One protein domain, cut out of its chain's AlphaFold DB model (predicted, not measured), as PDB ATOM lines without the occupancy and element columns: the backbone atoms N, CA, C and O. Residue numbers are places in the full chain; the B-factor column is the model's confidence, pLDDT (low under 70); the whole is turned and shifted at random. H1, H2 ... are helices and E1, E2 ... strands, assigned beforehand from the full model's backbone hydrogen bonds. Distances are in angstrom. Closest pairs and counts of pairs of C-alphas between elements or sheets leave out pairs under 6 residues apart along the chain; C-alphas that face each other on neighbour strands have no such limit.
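What this domain is: This is residues 31 to 160 of the 163 residues of an uncharacterized protein of Anopheles maculatus (UniProt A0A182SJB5). With little regular structure, this is a short solenoid wound in stacked turns: parallel sheet E1, E3, E4, E6, E8 makes one wall, and smaller parallel sheet E5, E7, E9 the opposite one. The 130 printed residues, mostly strand with 35 in named elements, run E1 E2 E3 H1 E4 E5 E6 E7 E8 E9. The whole is compact, radius of gyration of the C-alphas 14.2 A, spanning 39 by 32 by 28 A.

Where its parts are: E1 is residues 41 to 44, 10.0 A from C-alpha 41 at (18.468, -22.030, -48.936); E3 66 to 69, 10.1 A; E4 99 to 101; E6 118 to 120; E8 143 to 145. E5 is 109 to 111, E7 128 to 130, E9 153 to 155, ending at C-alpha 155 (-8.207, -35.139, -46.008). E2 is 57 to 59, H1 88 to 93.

How they stand to each other: E4 and E6 are parallel at 0 degrees, N 100 and O 118 within hydrogen-bond range at 2.9 A. E5 and E7 are parallel at 18 degrees, N 130 and O 110 at 2.8 A. H1, every O i to N i+4 pair within range, is not on either sheet.

The domain as a whole: The printed part has no cut. Links E1 to E2, E3 to H1 and E7 to E8 are long. Residues 36 to 39 and 71 to 81 have pLDDT under 70.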
ATOM      1  N   HIS A  31      11.859 -14.696 -60.649       81.38
ATOM      2  CA  HIS A  31      12.550 -14.263 -59.435       81.38
ATOM      3  C   HIS A  31      13.922 -14.924 -59.332       81.38
ATOM      4  O   HIS A  31      13.994 -16.159 -59.318       81.38
ATOM      5  N   PRO A  32      15.014 -14.144 -59.237       82.44
ATOM      6  CA  PRO A  32      16.297 -14.697 -58.855       82.44
ATOM      7  C   PRO A  32      16.248 -15.143 -57.394       82.44
ATOM      8  O   PRO A  32      15.613 -14.519 -56.545       82.44
ATOM      9  N   CYS A  33      16.935 -16.239 -57.115       83.19
ATOM     10  CA  CYS A  33      17.095 -16.735 -55.764       83.19
ATOM     11  C   CYS A  33      18.001 -15.814 -54.935       83.19
ATOM     12  O   CYS A  33      19.186 -15.688 -55.253       83.19
ATOM     13  N   ASP A  34      17.479 -15.236 -53.847       80.25
ATOM     14  CA  ASP A  34      18.324 -14.578 -52.854       80.25
ATOM     15  C   ASP A  34      18.946 -15.667 -51.958       80.25
ATOM     16  O   ASP A  34      18.207 -16.367 -51.247       80.25
ATOM     17  N   PRO A  35      20.279 -15.862 -51.987       70.75
ATOM     18  CA  PRO A  35      20.924 -16.885 -51.178       70.75
ATOM     19  C   PRO A  35      20.710 -16.578 -49.694       70.75
ATOM     20  O   PRO A  35      20.973 -15.470 -49.223       70.75
ATOM     21  N   GLY A  36      20.200 -17.562 -48.955       64.19
ATOM     22  CA  GLY A  36      20.036 -17.455 -47.509       64.19
ATOM     23  C   GLY A  36      21.362 -17.592 -46.754       64.19
ATOM     24  O   GLY A  36      22.433 -17.757 -47.332       64.19
ATOM     25  N   SER A  37      21.282 -17.602 -45.421       63.00
ATOM     26  CA  SER A  37      22.434 -17.894 -44.549       63.00
ATOM     27  C   SER A  37      22.959 -19.331 -44.690       63.00
ATOM     28  O   SER A  37      24.049 -19.640 -44.216       63.00
ATOM     29  N   GLU A  38      22.188 -20.216 -45.327       65.38
ATOM     30  CA  GLU A  38      22.577 -21.583 -45.660       65.38
ATOM     31  C   GLU A  38      22.764 -21.730 -47.174       65.38
ATOM     32  O   GLU A  38      21.955 -21.242 -47.960       65.38
ATOM     33  N   VAL A  39      23.787 -22.485 -47.585       62.78
ATOM     34  CA  VAL A  39      24.209 -22.637 -48.994       62.78
ATOM     35  C   VAL A  39      23.126 -23.255 -49.897       62.78
ATOM     36  O   VAL A  39      23.145 -23.062 -51.109       62.78
ATOM     37  N   PHE A  40      22.158 -23.974 -49.321       76.12
ATOM     38  CA  PHE A  40      21.065 -24.636 -50.048       76.12
ATOM     39  C   PHE A  40      19.701 -23.960 -49.853       76.12
ATOM     40  O   PHE A  40      18.678 -24.535 -50.241       76.12
ATOM     41  N   ALA A  41      19.679 -22.781 -49.224       83.50
ATOM     42  CA  ALA A  41      18.468 -22.030 -48.936       83.50
ATOM     43  C   ALA A  41      18.269 -20.872 -49.910       83.50
ATOM     44  O   ALA A  41      19.180 -20.093 -50.185       83.50
ATOM     45  N   CYS A  42      17.034 -20.749 -50.373       87.81
ATOM     46  CA  CYS A  42      16.587 -19.739 -51.304       87.81
ATOM     47  C   CYS A  42      15.464 -18.922 -50.683       87.81
ATOM     48  O   CYS A  42      14.447 -19.488 -50.287       87.81
ATOM     49  N   SER A  43      15.626 -17.604 -50.595       87.81
ATOM     50  CA  SER A  43      14.526 -16.705 -50.245       87.81
ATOM     51  C   SER A  43      14.019 -16.005 -51.494       87.81
ATOM     52  O   SER A  43      14.806 -15.556 -52.323       87.81
ATOM     53  N   VAL A  44      12.699 -15.932 -51.632       87.56
ATOM     54  CA  VAL A  44      12.054 -15.346 -52.805       87.56
ATOM     55  C   VAL A  44      10.963 -14.386 -52.331       87.56
ATOM     56  O   VAL A  44       9.889 -14.821 -51.894       87.56
ATOM     57  N   PRO A  45      11.223 -13.070 -52.348       82.62
ATOM     58  CA  PRO A  45      10.211 -12.085 -52.003       82.62
ATOM     59  C   PRO A  45       9.200 -11.938 -53.150       82.62
ATOM     60  O   PRO A  45       9.533 -12.146 -54.308       82.62
ATOM     61  N   ASN A  46       7.977 -11.487 -52.853       80.81
ATOM     62  CA  ASN A  46       7.001 -11.075 -53.881       80.81
ATOM     63  C   ASN A  46       6.596 -12.139 -54.917       80.81
ATOM     64  O   ASN A  46       6.203 -11.791 -56.032       80.81
ATOM     65  N   PHE A  47       6.654 -13.423 -54.571       88.38
ATOM     66  CA  PHE A  47       6.234 -14.462 -55.502       88.38
ATOM     67  C   PHE A  47       4.720 -14.395 -55.766       88.38
ATOM     68  O   PHE A  47       3.924 -14.279 -54.829       88.38
ATOM     69  N   LEU A  48       4.329 -14.456 -57.043       90.38
ATOM     70  CA  LEU A  48       2.932 -14.523 -57.473       90.38
ATOM     71  C   LEU A  48       2.591 -15.961 -57.857       90.38
ATOM     72  O   LEU A  48       3.216 -16.513 -58.758       90.38
ATOM     73  N   TYR A  49       1.576 -16.531 -57.222       92.62
ATOM     74  CA  TYR A  49       1.012 -17.826 -57.552       92.62
ATOM     75  C   TYR A  49      -0.493 -17.869 -57.263       92.62
ATOM     76  O   TYR A  49      -0.929 -17.741 -56.119       92.62
ATOM     77  N   HIS A  50      -1.277 -18.066 -58.317       91.75
ATOM     78  CA  HIS A  50      -2.707 -18.342 -58.251       91.75
ATOM     79  C   HIS A  50      -2.971 -19.574 -59.129       91.75
ATOM     80  O   HIS A  50      -2.637 -19.526 -60.319       91.75
ATOM     81  N   PRO A  51      -3.526 -20.675 -58.583       91.31
ATOM     82  CA  PRO A  51      -3.843 -21.855 -59.379       91.31
ATOM     83  C   PRO A  51      -4.679 -21.496 -60.609       91.31
ATOM     84  O   PRO A  51      -5.621 -20.712 -60.511       91.31
ATOM     85  N   TYR A  52      -4.343 -22.087 -61.757       89.50
ATOM     86  CA  TYR A  52      -5.032 -21.887 -63.043       89.50
ATOM     87  C   TYR A  52      -4.983 -20.457 -63.618       89.50
ATOM     88  O   TYR A  52      -5.612 -20.191 -64.644       89.50
ATOM     89  N   GLU A  53      -4.214 -19.555 -63.009       89.31
ATOM     90  CA  GLU A  53      -3.960 -18.202 -63.504       89.31
ATOM     91  C   GLU A  53      -2.460 -18.006 -63.812       89.31
ATOM     92  O   GLU A  53      -1.720 -18.952 -64.085       89.31
ATOM     93  N   ASN A  54      -1.997 -16.754 -63.796       83.75
ATOM     94  CA  ASN A  54      -0.594 -16.417 -63.986       83.75
ATOM     95  C   ASN A  54       0.213 -16.676 -62.711       83.75
ATOM     96  O   ASN A  54      -0.176 -16.273 -61.612       83.75
ATOM     97  N   TYR A  55       1.399 -17.251 -62.882       90.31
ATOM     98  CA  TYR A  55       2.362 -17.459 -61.808       90.31
ATOM     99  C   TYR A  55       3.767 -17.028 -62.220       90.31
ATOM    100  O   TYR A  55       4.132 -17.029 -63.392       90.31
ATOM    101  N   SER A  56       4.544 -16.620 -61.225       91.56
ATOM    102  CA  SER A  56       5.962 -16.298 -61.353       91.56
ATOM    103  C   SER A  56       6.810 -17.558 -61.544       91.56
ATOM    104  O   SER A  56       6.375 -18.653 -61.200       91.56
ATOM    105  N   SER A  57       8.036 -17.416 -62.044       91.88
ATOM    106  CA  SER A  57       9.011 -18.514 -62.126       91.88
ATOM    107  C   SER A  57      10.193 -18.278 -61.183       91.88
ATOM    108  O   SER A  57      10.432 -17.151 -60.743       91.88
ATOM    109  N   LEU A  58      10.924 -19.344 -60.846       91.06
ATOM    110  CA  LEU A  58      12.105 -19.292 -59.985       91.06
ATOM    111  C   LEU A  58      13.380 -19.578 -60.787       91.06
ATOM    112  O   LEU A  58      13.535 -20.654 -61.367       91.06
ATOM    113  N   ILE A  59      14.335 -18.650 -60.741       90.25
ATOM    114  CA  ILE A  59      15.698 -18.863 -61.232       90.25
ATOM    115  C   ILE A  59      16.584 -19.213 -60.037       90.25
ATOM    116  O   ILE A  59      17.022 -18.346 -59.279       90.25
ATOM    117  N   ALA A  60      16.860 -20.505 -59.877       87.19
ATOM    118  CA  ALA A  60      17.691 -21.042 -58.805       87.19
ATOM    119  C   ALA A  60      18.589 -22.182 -59.320       87.19
ATOM    120  O   ALA A  60      18.195 -22.878 -60.259       87.19
ATOM    121  N   PRO A  61      19.771 -22.417 -58.723       85.88
ATOM    122  CA  PRO A  61      20.548 -23.629 -58.974       85.88
ATOM    123  C   PRO A  61      19.774 -24.896 -58.589       85.88
ATOM    124  O   PRO A  61      19.002 -24.882 -57.634       85.88
ATOM    125  N   ASP A  62      20.046 -26.018 -59.259       85.75
ATOM    126  CA  ASP A  62      19.401 -27.310 -58.950       85.75
ATOM    127  C   ASP A  62      19.839 -27.895 -57.593       85.75
ATOM    128  O   ASP A  62      19.274 -28.867 -57.104       85.75
ATOM    129  N   THR A  63      20.843 -27.291 -56.954       87.12
ATOM    130  CA  THR A  63      21.288 -27.636 -55.599       87.12
ATOM    131  C   THR A  63      20.423 -27.019 -54.502       87.12
ATOM    132  O   THR A  63      20.631 -27.334 -53.332       87.12
ATOM    133  N   VAL A  64      19.498 -26.109 -54.833       89.06
ATOM    134  CA  VAL A  64      18.580 -25.526 -53.848       89.06
ATOM    135  C   VAL A  64      17.634 -26.607 -53.345       89.06
ATOM    136  O   VAL A  64      16.963 -27.276 -54.119       89.06
ATOM    137  N   GLN A  65      17.577 -26.760 -52.025       93.50
ATOM    138  CA  GLN A  65      16.721 -27.753 -51.369       93.50
ATOM    139  C   GLN A  65      15.715 -27.112 -50.420       93.50
ATOM    140  O   GLN A  65      14.756 -27.767 -50.018       93.50
ATOM    141  N   LYS A  66      15.936 -25.852 -50.036       93.69
ATOM    142  CA  LYS A  66      15.083 -25.125 -49.103       93.69
ATOM    143  C   LYS A  66      14.628 -23.836 -49.758       93.69
ATOM    144  O   LYS A  66      15.461 -23.048 -50.198       93.69
ATOM    145  N   VAL A  67      13.326 -23.610 -49.800       94.00
ATOM    146  CA  VAL A  67      12.744 -22.392 -50.359       94.00
ATOM    147  C   VAL A  67      11.926 -21.693 -49.285       94.00
ATOM    148  O   VAL A  67      11.167 -22.312 -48.546       94.00
ATOM    149  N   ARG A  68      12.074 -20.379 -49.198       92.25
ATOM    150  CA  ARG A  68      11.237 -19.501 -48.395       92.25
ATOM    151  C   ARG A  68      10.553 -18.526 -49.335       92.25
ATOM    152  O   ARG A  68      11.199 -17.616 -49.855       92.25
ATOM    153  N   LEU A  69       9.248 -18.695 -49.517       90.81
ATOM    154  CA  LEU A  69       8.415 -17.668 -50.124       90.81
ATOM    155  C   LEU A  69       7.889 -16.801 -48.995       90.81
ATOM    156  O   LEU A  69       7.174 -17.261 -48.108       90.81
ATOM    157  N   GLY A  70       8.279 -15.541 -48.972       74.81
ATOM    158  CA  GLY A  70       7.858 -14.696 -47.873       74.81
ATOM    159  C   GLY A  70       8.425 -13.308 -47.971       74.81
ATOM    160  O   GLY A  70       9.523 -13.077 -48.477       74.81
ATOM    161  N   TYR A  71       7.648 -12.372 -47.460       64.00
ATOM    162  CA  TYR A  71       8.060 -10.991 -47.392       64.00
ATOM    163  C   TYR A  71       9.071 -10.782 -46.257       64.00
ATOM    164  O   TYR A  71       8.915 -11.370 -45.182       64.00
ATOM    165  N   PRO A  72      10.086  -9.924 -46.441       58.53
ATOM    166  CA  PRO A  72      10.850  -9.394 -45.323       58.53
ATOM    167  C   PRO A  72       9.889  -8.667 -44.366       58.53
ATOM    168  O   PRO A  72       9.240  -7.691 -44.750       58.53
ATOM    169  N   THR A  73       9.738  -9.180 -43.142       56.88
ATOM    170  CA  THR A  73       8.812  -8.656 -42.118       56.88
ATOM    171  C   THR A  73       9.199  -7.264 -41.614       56.88
ATOM    172  O   THR A  73       8.400  -6.589 -40.968       56.88
ATOM    173  N   ASP A  74      10.411  -6.813 -41.926       56.69
ATOM    174  CA  ASP A  74      10.938  -5.476 -41.661       56.69
ATOM    175  C   ASP A  74      10.377  -4.404 -42.614       56.69
ATOM    176  O   ASP A  74      10.468  -3.209 -42.324       56.69
ATOM    177  N   LYS A  75       9.745  -4.794 -43.730       53.16
ATOM    178  CA  LYS A  75       9.152  -3.854 -44.686       53.16
ATOM    179  C   LYS A  75       7.646  -3.729 -44.449       53.16
ATOM    180  O   LYS A  75       6.885  -4.660 -44.686       53.16
ATOM    181  N   LYS A  76       7.194  -2.540 -44.016       49.22
ATOM    182  CA  LYS A  76       5.766  -2.184 -43.878       49.22
ATOM    183  C   LYS A  76       5.100  -2.067 -45.250       49.22
ATOM    184  O   LYS A  76       4.906  -0.969 -45.766       49.22
ATOM    185  N   ILE A  77       4.771  -3.197 -45.854       52.41
ATOM    186  CA  ILE A  77       4.017  -3.266 -47.102       52.41
ATOM    187  C   ILE A  77       2.720  -4.008 -46.812       52.41
ATOM    188  O   ILE A  77       2.687  -4.948 -46.023       52.41
ATOM    189  N   VAL A  78       1.631  -3.520 -47.405       52.78
ATOM    190  CA  VAL A  78       0.297  -4.108 -47.271       52.78
ATOM    191  C   VAL A  78       0.373  -5.567 -47.717       52.78
ATOM    192  O   VAL A  78       0.651  -5.822 -48.889       52.78
ATOM    193  N   SER A  79       0.132  -6.497 -46.786       53.62
ATOM    194  CA  SER A  79      -0.056  -7.914 -47.099       53.62
ATOM    195  C   SER A  79      -1.137  -8.029 -48.173       53.62
ATOM    196  O   SER A  79      -2.244  -7.508 -48.018       53.62
ATOM    197  N   ARG A  80      -0.782  -8.629 -49.306       61.66
ATOM    198  CA  ARG A  80      -1.705  -8.955 -50.390       61.66
ATOM    199  C   ARG A  80      -1.585 -10.445 -50.651       61.66
ATOM    200  O   ARG A  80      -0.481 -10.977 -50.612       61.66
ATOM    201  N   GLU A  81      -2.717 -11.077 -50.940       68.00
ATOM    202  CA  GLU A  81      -2.807 -12.483 -51.337       68.00
ATOM    203  C   GLU A  81      -2.085 -12.666 -52.686       68.00
ATOM    204  O   GLU A  81      -2.684 -12.520 -53.749       68.00
ATOM    205  N   THR A  82      -0.764 -12.866 -52.673       84.06
ATOM    206  CA  THR A  82       0.005 -13.156 -53.895       84.06
ATOM    207  C   THR A  82       0.195 -14.646 -54.102       84.06
ATOM    208  O   THR A  82       0.435 -15.042 -55.233       84.06
ATOM    209  N   ILE A  83       0.060 -15.454 -53.050       90.12
ATOM    210  CA  ILE A  83       0.143 -16.914 -53.081       90.12
ATOM    211  C   ILE A  83      -1.129 -17.443 -52.424       90.12
ATOM    212  O   ILE A  83      -1.313 -17.274 -51.222       90.12
ATOM    213  N   THR A  84      -2.025 -18.051 -53.198       91.56
ATOM    214  CA  THR A  84      -3.339 -18.487 -52.683       91.56
ATOM    215  C   THR A  84      -3.417 -19.979 -52.372       91.56
ATOM    216  O   THR A  84      -4.279 -20.398 -51.597       91.56
ATOM    217  N   ALA A  85      -2.498 -20.775 -52.916       94.38
ATOM    218  CA  ALA A  85      -2.410 -22.212 -52.695       94.38
ATOM    219  C   ALA A  85      -0.953 -22.682 -52.710       94.38
ATOM    220  O   ALA A  85      -0.087 -22.032 -53.301       94.38
ATOM    221  N   TYR A  86      -0.710 -23.837 -52.103       96.31
ATOM    222  CA  TYR A  86       0.476 -24.641 -52.363       96.31
ATOM    223  C   TYR A  86       0.030 -26.006 -52.873       96.31
ATOM    224  O   TYR A  86      -0.629 -26.746 -52.151       96.31
ATOM    225  N   ASP A  87       0.361 -26.300 -54.126       95.50
ATOM    226  CA  ASP A  87      -0.013 -27.522 -54.831       95.50
ATOM    227  C   ASP A  87       1.194 -28.108 -55.583       95.50
ATOM    228  O   ASP A  87       2.306 -27.573 -55.536       95.50
ATOM    229  N   GLU A  88       0.976 -29.211 -56.298       94.75
ATOM    230  CA  GLU A  88       2.013 -29.866 -57.103       94.75
ATOM    231  C   GLU A  88       2.624 -28.924 -58.159       94.75
ATOM    232  O   GLU A  88       3.817 -29.010 -58.455       94.75
ATOM    233  N   VAL A  89       1.843 -27.990 -58.713       96.06
ATOM    234  CA  VAL A  89       2.327 -27.043 -59.727       96.06
ATOM    235  C   VAL A  89       3.287 -26.044 -59.098       96.06
ATOM    236  O   VAL A  89       4.406 -25.894 -59.595       96.06
ATOM    237  N   LEU A  90       2.907 -25.403 -57.988       96.12
ATOM    238  CA  LEU A  90       3.819 -24.511 -57.275       96.12
ATOM    239  C   LEU A  90       5.052 -25.277 -56.789       96.12
ATOM    240  O   LEU A  90       6.171 -24.791 -56.940       96.12
ATOM    241  N   HIS A  91       4.880 -26.496 -56.280       96.69
ATOM    242  CA  HIS A  91       5.996 -27.327 -55.847       96.69
ATOM    243  C   HIS A  91       7.006 -27.585 -56.980       96.69
ATOM    244  O   HIS A  91       8.211 -27.413 -56.783       96.69
ATOM    245  N   MET A  92       6.537 -27.905 -58.192       95.25
ATOM    246  CA  MET A  92       7.391 -28.054 -59.378       95.25
ATOM    247  C   MET A  92       8.051 -26.742 -59.812       95.25
ATOM    248  O   MET A  92       9.242 -26.738 -60.123       95.25
ATOM    249  N   VAL A  93       7.312 -25.627 -59.814       94.50
ATOM    250  CA  VAL A  93       7.841 -24.294 -60.163       94.50
ATOM    251  C   VAL A  93       8.990 -23.893 -59.237       94.50
ATOM    252  O   VAL A  93       9.963 -23.282 -59.678       94.50
ATOM    253  N   LEU A  94       8.919 -24.291 -57.966       94.69
ATOM    254  CA  LEU A  94       9.972 -24.075 -56.973       94.69
ATOM    255  C   LEU A  94      11.094 -25.121 -57.028       94.69
ATOM    256  O   LEU A  94      11.943 -25.145 -56.137       94.69
ATOM    257  N   LYS A  95      11.120 -25.960 -58.071       94.62
ATOM    258  CA  LYS A  95      12.083 -27.050 -58.283       94.62
ATOM    259  C   LYS A  95      12.030 -28.156 -57.225       94.62
ATOM    260  O   LYS A  95      13.063 -28.717 -56.875       94.62
ATOM    261  N   ARG A  96      10.826 -28.488 -56.748       95.56
ATOM    262  CA  ARG A  96      10.558 -29.572 -55.784       95.56
ATOM    263  C   ARG A  96      11.471 -29.517 -54.547       95.56
ATOM    264  O   ARG A  96      12.271 -30.425 -54.311       95.56
ATOM    265  N   PRO A  97      11.427 -28.424 -53.768       95.88
ATOM    266  CA  PRO A  97      12.303 -28.281 -52.618       95.88
ATOM    267  C   PRO A  97      11.932 -29.290 -51.526       95.88
ATOM    268  O   PRO A  97      10.760 -29.514 -51.240       95.88
ATOM    269  N   LYS A  98      12.938 -29.826 -50.836       96.56
ATOM    270  CA  LYS A  98      12.744 -30.685 -49.657       96.56
ATOM    271  C   LYS A  98      12.163 -29.926 -48.468       96.56
ATOM    272  O   LYS A  98      11.501 -30.525 -47.627       96.56
ATOM    273  N   ALA A  99      12.432 -28.624 -48.371       95.88
ATOM    274  CA  ALA A  99      11.873 -27.769 -47.334       95.88
ATOM    275  C   ALA A  99      11.228 -26.512 -47.918       95.88
ATOM    276  O   ALA A  99      11.835 -25.831 -48.748       95.88
ATOM    277  N   ILE A 100      10.040 -26.169 -47.430       96.25
ATOM    278  CA  ILE A 100       9.318 -24.961 -47.824       96.25
ATOM    279  C   ILE A 100       8.894 -24.153 -46.597       96.25
ATOM    280  O   ILE A 100       8.428 -24.699 -45.599       96.25
ATOM    281  N   GLN A 101       9.027 -22.834 -46.686       94.75
ATOM    282  CA  GLN A 101       8.405 -21.897 -45.760       94.75
ATOM    283  C   GLN A 101       7.556 -20.899 -46.543       94.75
ATOM    284  O   GLN A 101       8.096 -20.148 -47.356       94.75
ATOM    285  N   ILE A 102       6.252 -20.862 -46.262       93.69
ATOM    286  CA  ILE A 102       5.324 -19.839 -46.749       93.69
ATOM    287  C   ILE A 102       4.433 -19.385 -45.593       93.69
ATOM    288  O   ILE A 102       3.274 -19.774 -45.485       93.69
ATOM    289  N   ALA A 103       4.990 -18.578 -44.694       90.62
ATOM    290  CA  ALA A 103       4.273 -18.063 -43.531       90.62
ATOM    291  C   ALA A 103       3.605 -16.712 -43.838       90.62
ATOM    292  O   ALA A 103       4.189 -15.877 -44.533       90.62
ATOM    293  N   TYR A 104       2.425 -16.470 -43.259       87.75
ATOM    294  CA  TYR A 104       1.716 -15.182 -43.343       87.75
ATOM    295  C   TYR A 104       1.394 -14.705 -44.772       87.75
ATOM    296  O   TYR A 104       1.463 -13.509 -45.061       87.75
ATOM    297  N   ALA A 105       1.044 -15.631 -45.671       87.38
ATOM    298  CA  ALA A 105       0.751 -15.352 -47.082       87.38
ATOM    299  C   ALA A 105      -0.741 -15.456 -47.449       87.38
ATOM    300  O   ALA A 105      -1.098 -15.240 -48.606       87.38
ATOM    301  N   SER A 106      -1.609 -15.762 -46.477       89.12
ATOM    302  CA  SER A 106      -3.050 -15.985 -46.676       89.12
ATOM    303  C   SER A 106      -3.375 -17.134 -47.643       89.12
ATOM    304  O   SER A 106      -4.388 -17.094 -48.344       89.12
ATOM    305  N   ILE A 107      -2.530 -18.172 -47.674       91.62
ATOM    306  CA  ILE A 107      -2.813 -19.416 -48.407       91.62
ATOM    307  C   ILE A 107      -4.112 -20.037 -47.882       91.62
ATOM    308  O   ILE A 107      -4.334 -20.050 -46.672       91.62
ATOM    309  N   LYS A 108      -4.944 -20.568 -48.785       92.50
ATOM    310  CA  LYS A 108      -6.249 -21.182 -48.471       92.50
ATOM    311  C   LYS A 108      -6.270 -22.696 -48.687       92.50
ATOM    312  O   LYS A 108      -6.965 -23.406 -47.961       92.50
ATOM    313  N   GLN A 109      -5.494 -23.185 -49.655       93.31
ATOM    314  CA  GLN A 109      -5.386 -24.604 -49.995       93.31
ATOM    315  C   GLN A 109      -3.945 -25.093 -49.845       93.31
ATOM    316  O   GLN A 109      -3.011 -24.437 -50.315       93.31
ATOM    317  N   LEU A 110      -3.787 -26.259 -49.223       95.81
ATOM    318  CA  LEU A 110      -2.510 -26.946 -49.097       95.81
ATOM    319  C   LEU A 110      -2.649 -28.396 -49.563       95.81
ATOM    320  O   LEU A 110      -3.278 -29.203 -48.879       95.81
ATOM    321  N   ASP A 111      -1.996 -28.731 -50.670       95.56
ATOM    322  CA  ASP A 111      -1.757 -30.111 -51.071       95.56
ATOM    323  C   ASP A 111      -0.328 -30.480 -50.657       95.56
ATOM    324  O   ASP A 111       0.621 -29.752 -50.952       95.56
ATOM    325  N   ILE A 112      -0.159 -31.600 -49.955       94.56
ATOM    326  CA  ILE A 112       1.158 -32.080 -49.527       94.56
ATOM    327  C   ILE A 112       1.790 -32.877 -50.683       94.56
ATOM    328  O   ILE A 112       1.219 -33.890 -51.088       94.56
ATOM    329  N   PRO A 113       2.962 -32.481 -51.211       94.56
ATOM    330  CA  PRO A 113       3.731 -33.297 -52.149       94.56
ATOM    331  C   PRO A 113       4.406 -34.466 -51.426       94.56
ATOM    332  O   PRO A 113       4.843 -34.330 -50.281       94.56
ATOM    333  N   TYR A 114       4.525 -35.615 -52.093       93.00
ATOM    334  CA  TYR A 114       5.050 -36.840 -51.475       93.00
ATOM    335  C   TYR A 114       6.529 -36.751 -51.064       93.00
ATOM    336  O   TYR A 114       6.954 -37.451 -50.151       93.00
ATOM    337  N   ASP A 115       7.314 -35.907 -51.729       94.69
ATOM    338  CA  ASP A 115       8.756 -35.730 -51.539       94.69
ATOM    339  C   ASP A 115       9.123 -34.527 -50.653       94.69
ATOM    340  O   ASP A 115      10.304 -34.282 -50.400       94.69
ATOM    341  N   LEU A 116       8.127 -33.799 -50.141       95.44
ATOM    342  CA  LEU A 116       8.343 -32.696 -49.213       95.44
ATOM    343  C   LEU A 116       8.708 -33.237 -47.822       95.44
ATOM    344  O   LEU A 116       7.950 -34.007 -47.243       95.44
ATOM    345  N   GLU A 117       9.839 -32.803 -47.262       95.75
ATOM    346  CA  GLU A 117      10.334 -33.270 -45.957       95.75
ATOM    347  C   GLU A 117       9.973 -32.312 -44.808       95.75
ATOM    348  O   GLU A 117       9.643 -32.763 -43.710       95.75
ATOM    349  N   TYR A 118      10.025 -30.995 -45.037       95.88
ATOM    350  CA  TYR A 118       9.782 -29.976 -44.006       95.88
ATOM    351  C   TYR A 118       8.912 -28.837 -44.539       95.88
ATOM    352  O   TYR A 118       9.190 -28.274 -45.598       95.88
ATOM    353  N   ALA A 119       7.899 -28.442 -43.776       95.88
ATOM    354  CA  ALA A 119       6.961 -27.406 -44.183       95.88
ATOM    355  C   ALA A 119       6.615 -26.449 -43.035       95.88
ATOM    356  O   ALA A 119       6.194 -26.889 -41.969       95.88
ATOM    357  N   ASP A 120       6.756 -25.142 -43.269       95.56
ATOM    358  CA  ASP A 120       6.231 -24.078 -42.401       95.56
ATOM    359  C   ASP A 120       5.183 -23.253 -43.160       95.56
ATOM    360  O   ASP A 120       5.519 -22.454 -44.038       95.56
ATOM    361  N   PHE A 121       3.915 -23.445 -42.794       95.44
ATOM    362  CA  PHE A 121       2.750 -22.737 -43.323       95.44
ATOM    363  C   PHE A 121       1.985 -21.992 -42.221       95.44
ATOM    364  O   PHE A 121       0.773 -21.766 -42.330       95.44
ATOM    365  N   ARG A 122       2.661 -21.591 -41.142       94.25
ATOM    366  CA  ARG A 122       1.993 -20.904 -40.033       94.25
ATOM    367  C   ARG A 122       1.434 -19.535 -40.427       94.25
ATOM    368  O   ARG A 122       1.998 -18.820 -41.262       94.25
ATOM    369  N   GLY A 123       0.347 -19.137 -39.776       92.06
ATOM    370  CA  GLY A 123      -0.254 -17.814 -39.955       92.06
ATOM    371  C   GLY A 123      -0.911 -17.599 -41.318       92.06
ATOM    372  O   GLY A 123      -0.914 -16.469 -41.799       92.06
ATOM    373  N   ASN A 124      -1.402 -18.657 -41.964       92.81
ATOM    374  CA  ASN A 124      -2.185 -18.563 -43.199       92.81
ATOM    375  C   ASN A 124      -3.690 -18.726 -42.902       92.81
ATOM    376  O   ASN A 124      -4.116 -18.625 -41.755       92.81
ATOM    377  N   SER A 125      -4.496 -18.947 -43.940       94.62
ATOM    378  CA  SER A 125      -5.943 -19.185 -43.855       94.62
ATOM    379  C   SER A 125      -6.302 -20.561 -44.421       94.62
ATOM    380  O   SER A 125      -7.312 -20.721 -45.109       94.62
ATOM    381  N   ILE A 126      -5.433 -21.555 -44.202       95.44
ATOM    382  CA  ILE A 126      -5.622 -22.904 -44.737       95.44
ATOM    383  C   ILE A 126      -6.812 -23.540 -44.030       95.44
ATOM    384  O   ILE A 126      -6.792 -23.695 -42.812       95.44
ATOM    385  N   GLN A 127      -7.816 -23.937 -44.810       92.94
ATOM    386  CA  GLN A 127      -9.016 -24.613 -44.300       92.94
ATOM    387  C   GLN A 127      -8.962 -26.122 -44.513       92.94
ATOM    388  O   GLN A 127      -9.420 -26.898 -43.674       92.94
ATOM    389  N   THR A 128      -8.402 -26.542 -45.652       88.69
ATOM    390  CA  THR A 128      -8.276 -27.950 -46.030       88.69
ATOM    391  C   THR A 128      -6.831 -28.274 -46.375       88.69
ATOM    392  O   THR A 128      -6.198 -27.569 -47.162       88.69
ATOM    393  N   VAL A 129      -6.341 -29.371 -45.796       93.50
ATOM    394  CA  VAL A 129      -5.085 -30.016 -46.189       93.50
ATOM    395  C   VAL A 129      -5.416 -31.294 -46.946       93.50
ATOM    396  O   VAL A 129      -6.160 -32.129 -46.430       93.50
ATOM    397  N   HIS A 130      -4.861 -31.451 -48.143       93.12
ATOM    398  CA  HIS A 130      -5.030 -32.633 -48.978       93.12
ATOM    399  C   HIS A 130      -3.710 -33.409 -49.068       93.12
ATOM    400  O   HIS A 130      -2.685 -32.884 -49.497       93.12
ATOM    401  N   ALA A 131      -3.730 -34.674 -48.651       89.56
ATOM    402  CA  ALA A 131      -2.586 -35.579 -48.736       89.56
ATOM    403  C   ALA A 131      -3.046 -36.929 -49.304       89.56
ATOM    404  O   ALA A 131      -3.338 -37.858 -48.546       89.56
ATOM    405  N   PRO A 132      -3.189 -37.052 -50.636       82.81
ATOM    406  CA  PRO A 132      -3.778 -38.234 -51.245       82.81
ATOM    407  C   PRO A 132      -2.972 -39.490 -50.907       82.81
ATOM    408  O   PRO A 132      -1.744 -39.456 -50.791       82.81
ATOM    409  N   ALA A 133      -3.674 -40.616 -50.771       81.06
ATOM    410  CA  ALA A 133      -3.040 -41.901 -50.515       81.06
ATOM    411  C   ALA A 133      -2.111 -42.284 -51.676       81.06
ATOM    412  O   ALA A 133      -2.514 -42.317 -52.841       81.06
ATOM    413  N   LEU A 134      -0.869 -42.609 -51.337       82.19
ATOM    414  CA  LEU A 134       0.142 -43.068 -52.277       82.19
ATOM    415  C   LEU A 134       0.100 -44.601 -52.347       82.19
ATOM    416  O   LEU A 134      -0.107 -45.269 -51.337       82.19
ATOM    417  N   LYS A 135       0.252 -45.175 -53.546       77.81
ATOM    418  CA  LYS A 135       0.145 -46.635 -53.742       77.81
ATOM    419  C   LYS A 135       1.421 -47.398 -53.377       77.81
ATOM    420  O   LYS A 135       1.328 -48.515 -52.884       77.81
ATOM    421  N   GLU A 136       2.585 -46.817 -53.660       78.25
ATOM    422  CA  GLU A 136       3.891 -47.504 -53.613       78.25
ATOM    423  C   GLU A 136       4.976 -46.692 -52.887       78.25
ATOM    424  O   GLU A 136       6.132 -47.100 -52.819       78.25
ATOM    425  N   THR A 137       4.632 -45.513 -52.370       79.25
ATOM    426  CA  THR A 137       5.589 -44.557 -51.801       79.25
ATOM    427  C   THR A 137       4.997 -43.971 -50.530       79.25
ATOM    428  O   THR A 137       3.785 -43.819 -50.437       79.25
ATOM    429  N   GLU A 138       5.828 -43.663 -49.545       86.81
ATOM    430  CA  GLU A 138       5.399 -42.958 -48.336       86.81
ATOM    431  C   GLU A 138       5.724 -41.471 -48.461       86.81
ATOM    432  O   GLU A 138       6.641 -41.087 -49.189       86.81
ATOM    433  N   TYR A 139       4.978 -40.632 -47.743       91.12
ATOM    434  CA  TYR A 139       5.333 -39.224 -47.627       91.12
ATOM    435  C   TYR A 139       6.690 -39.091 -46.935       91.12
ATOM    436  O   TYR A 139       6.910 -39.650 -45.863       91.12
ATOM    437  N   ALA A 140       7.583 -38.300 -47.525       93.19
ATOM    438  CA  ALA A 140       8.870 -37.952 -46.935       93.19
ATOM    439  C   ALA A 140       8.740 -36.951 -45.774       93.19
ATOM    440  O   ALA A 140       9.744 -36.627 -45.142       93.19
ATOM    441  N   LEU A 141       7.529 -36.455 -45.511       93.31
ATOM    442  CA  LEU A 141       7.232 -35.384 -44.572       93.31
ATOM    443  C   LEU A 141       7.591 -35.781 -43.134       93.31
ATOM    444  O   LEU A 141       7.133 -36.793 -42.615       93.31
ATOM    445  N   ARG A 142       8.413 -34.950 -42.492       92.69
ATOM    446  CA  ARG A 142       8.948 -35.139 -41.132       92.69
ATOM    447  C   ARG A 142       8.496 -34.044 -40.175       92.69
ATOM    448  O   ARG A 142       8.609 -34.198 -38.965       92.69
ATOM    449  N   PHE A 143       8.085 -32.901 -40.719       93.31
ATOM    450  CA  PHE A 143       7.637 -31.752 -39.951       93.31
ATOM    451  C   PHE A 143       6.689 -30.892 -40.781       93.31
ATOM    452  O   PHE A 143       7.002 -30.534 -41.920       93.31
ATOM    453  N   LEU A 144       5.563 -30.519 -40.179       94.44
ATOM    454  CA  LEU A 144       4.557 -29.649 -40.774       94.44
ATOM    455  C   LEU A 144       4.024 -28.681 -39.711       94.44
ATOM    456  O   LEU A 144       3.313 -29.087 -38.794       94.44
ATOM    457  N   ASP A 145       4.364 -27.399 -39.840       94.94
ATOM    458  CA  ASP A 145       3.826 -26.332 -38.995       94.94
ATOM    459  C   ASP A 145       2.608 -25.684 -39.666       94.94
ATOM    460  O   ASP A 145       2.720 -25.017 -40.697       94.94
ATOM    461  N   LEU A 146       1.439 -25.892 -39.059       94.88
ATOM    462  CA  LEU A 146       0.160 -25.298 -39.455       94.88
ATOM    463  C   LEU A 146      -0.399 -24.350 -38.386       94.88
ATOM    464  O   LEU A 146      -1.584 -24.015 -38.432       94.88
ATOM    465  N   GLN A 147       0.405 -23.916 -37.410       94.94
ATOM    466  CA  GLN A 147      -0.076 -23.036 -36.343       94.94
ATOM    467  C   GLN A 147      -0.728 -21.772 -36.913       94.94
ATOM    468  O   GLN A 147      -0.250 -21.194 -37.886       94.94
ATOM    469  N   HIS A 148      -1.808 -21.308 -36.280       94.69
ATOM    470  CA  HIS A 148      -2.545 -20.113 -36.707       94.69
ATOM    471  C   HIS A 148      -3.080 -20.207 -38.151       94.69
ATOM    472  O   HIS A 148      -2.816 -19.329 -38.965       94.69
ATOM    473  N   ASN A 149      -3.813 -21.281 -38.444       94.62
ATOM    474  CA  ASN A 149      -4.618 -21.451 -39.655       94.62
ATOM    475  C   ASN A 149      -6.091 -21.678 -39.289       94.62
ATOM    476  O   ASN A 149      -6.410 -21.957 -38.132       94.62
ATOM    477  N   ASP A 150      -6.961 -21.626 -40.292       94.62
ATOM    478  CA  ASP A 150      -8.411 -21.804 -40.168       94.62
ATOM    479  C   ASP A 150      -8.820 -23.268 -40.431       94.62
ATOM    480  O   ASP A 150      -9.761 -23.535 -41.174       94.62
ATOM    481  N   LEU A 151      -8.057 -24.231 -39.891       91.94
ATOM    482  CA  LEU A 151      -8.195 -25.651 -40.234       91.94
ATOM    483  C   LEU A 151      -9.564 -26.209 -39.831       91.94
ATOM    484  O   LEU A 151      -9.851 -26.371 -38.646       91.94
ATOM    485  N   ASP A 152     -10.330 -26.636 -40.831       85.56
ATOM    486  CA  ASP A 152     -11.594 -27.345 -40.638       85.56
ATOM    487  C   ASP A 152     -11.429 -28.856 -40.846       85.56
ATOM    488  O   ASP A 152     -12.070 -29.668 -40.172       85.56
ATOM    489  N   ARG A 153     -10.572 -29.262 -41.796       80.56
ATOM    490  CA  ARG A 153     -10.430 -30.666 -42.208       80.56
ATOM    491  C   ARG A 153      -9.036 -30.995 -42.742       80.56
ATOM    492  O   ARG A 153      -8.449 -30.236 -43.507       80.56
ATOM    493  N   ILE A 154      -8.561 -32.199 -42.421       82.88
ATOM    494  CA  ILE A 154      -7.409 -32.832 -43.078       82.88
ATOM    495  C   ILE A 154      -7.923 -34.054 -43.835       82.88
ATOM    496  O   ILE A 154      -8.413 -35.013 -43.235       82.88
ATOM    497  N   GLU A 155      -7.843 -34.015 -45.159       83.19
ATOM    498  CA  GLU A 155      -8.207 -35.139 -46.008       83.19
ATOM    499  C   GLU A 155      -7.064 -36.151 -46.040       83.19
ATOM    500  O   GLU A 155      -5.909 -35.800 -46.277       83.19
ATOM    501  N   CYS A 156      -7.400 -37.422 -45.802       76.75
ATOM    502  CA  CYS A 156      -6.443 -38.526 -45.807       76.75
ATOM    503  C   CYS A 156      -5.310 -38.382 -44.771       76.75
ATOM    504  O   CYS A 156      -4.184 -38.790 -45.034       76.75
ATOM    505  N   LEU A 157      -5.624 -37.923 -43.548       75.94
ATOM    506  CA  LEU A 157      -4.679 -37.873 -42.412       75.94
ATOM    507  C   LEU A 157      -3.907 -39.190 -42.208       75.94
ATOM    508  O   LEU A 157      -2.746 -39.174 -41.818       75.94
ATOM    509  N   GLN A 158      -4.531 -40.328 -42.526       73.75
ATOM    510  CA  GLN A 158      -3.909 -41.654 -42.496       73.75
ATOM    511  C   GLN A 158      -2.653 -41.803 -43.381       73.75
ATOM    512  O   GLN A 158      -1.884 -42.738 -43.196       73.75
ATOM    513  N   ALA A 159      -2.445 -40.914 -44.351       76.38
ATOM    514  CA  ALA A 159      -1.235 -40.872 -45.164       76.38
ATOM    515  C   ALA A 159      -0.084 -40.115 -44.472       76.38
ATOM    516  O   ALA A 159       1.064 -40.232 -44.888       76.38
ATOM    517  N   LEU A 160      -0.390 -39.362 -43.411       75.62
ATOM    518  CA  LEU A 160       0.514 -38.456 -42.703       75.62
ATOM    519  C   LEU A 160       0.790 -38.882 -41.245       75.62
ATOM    520  O   LEU A 160       1.375 -38.122 -40.487       75.62
TER     521      LEU A 160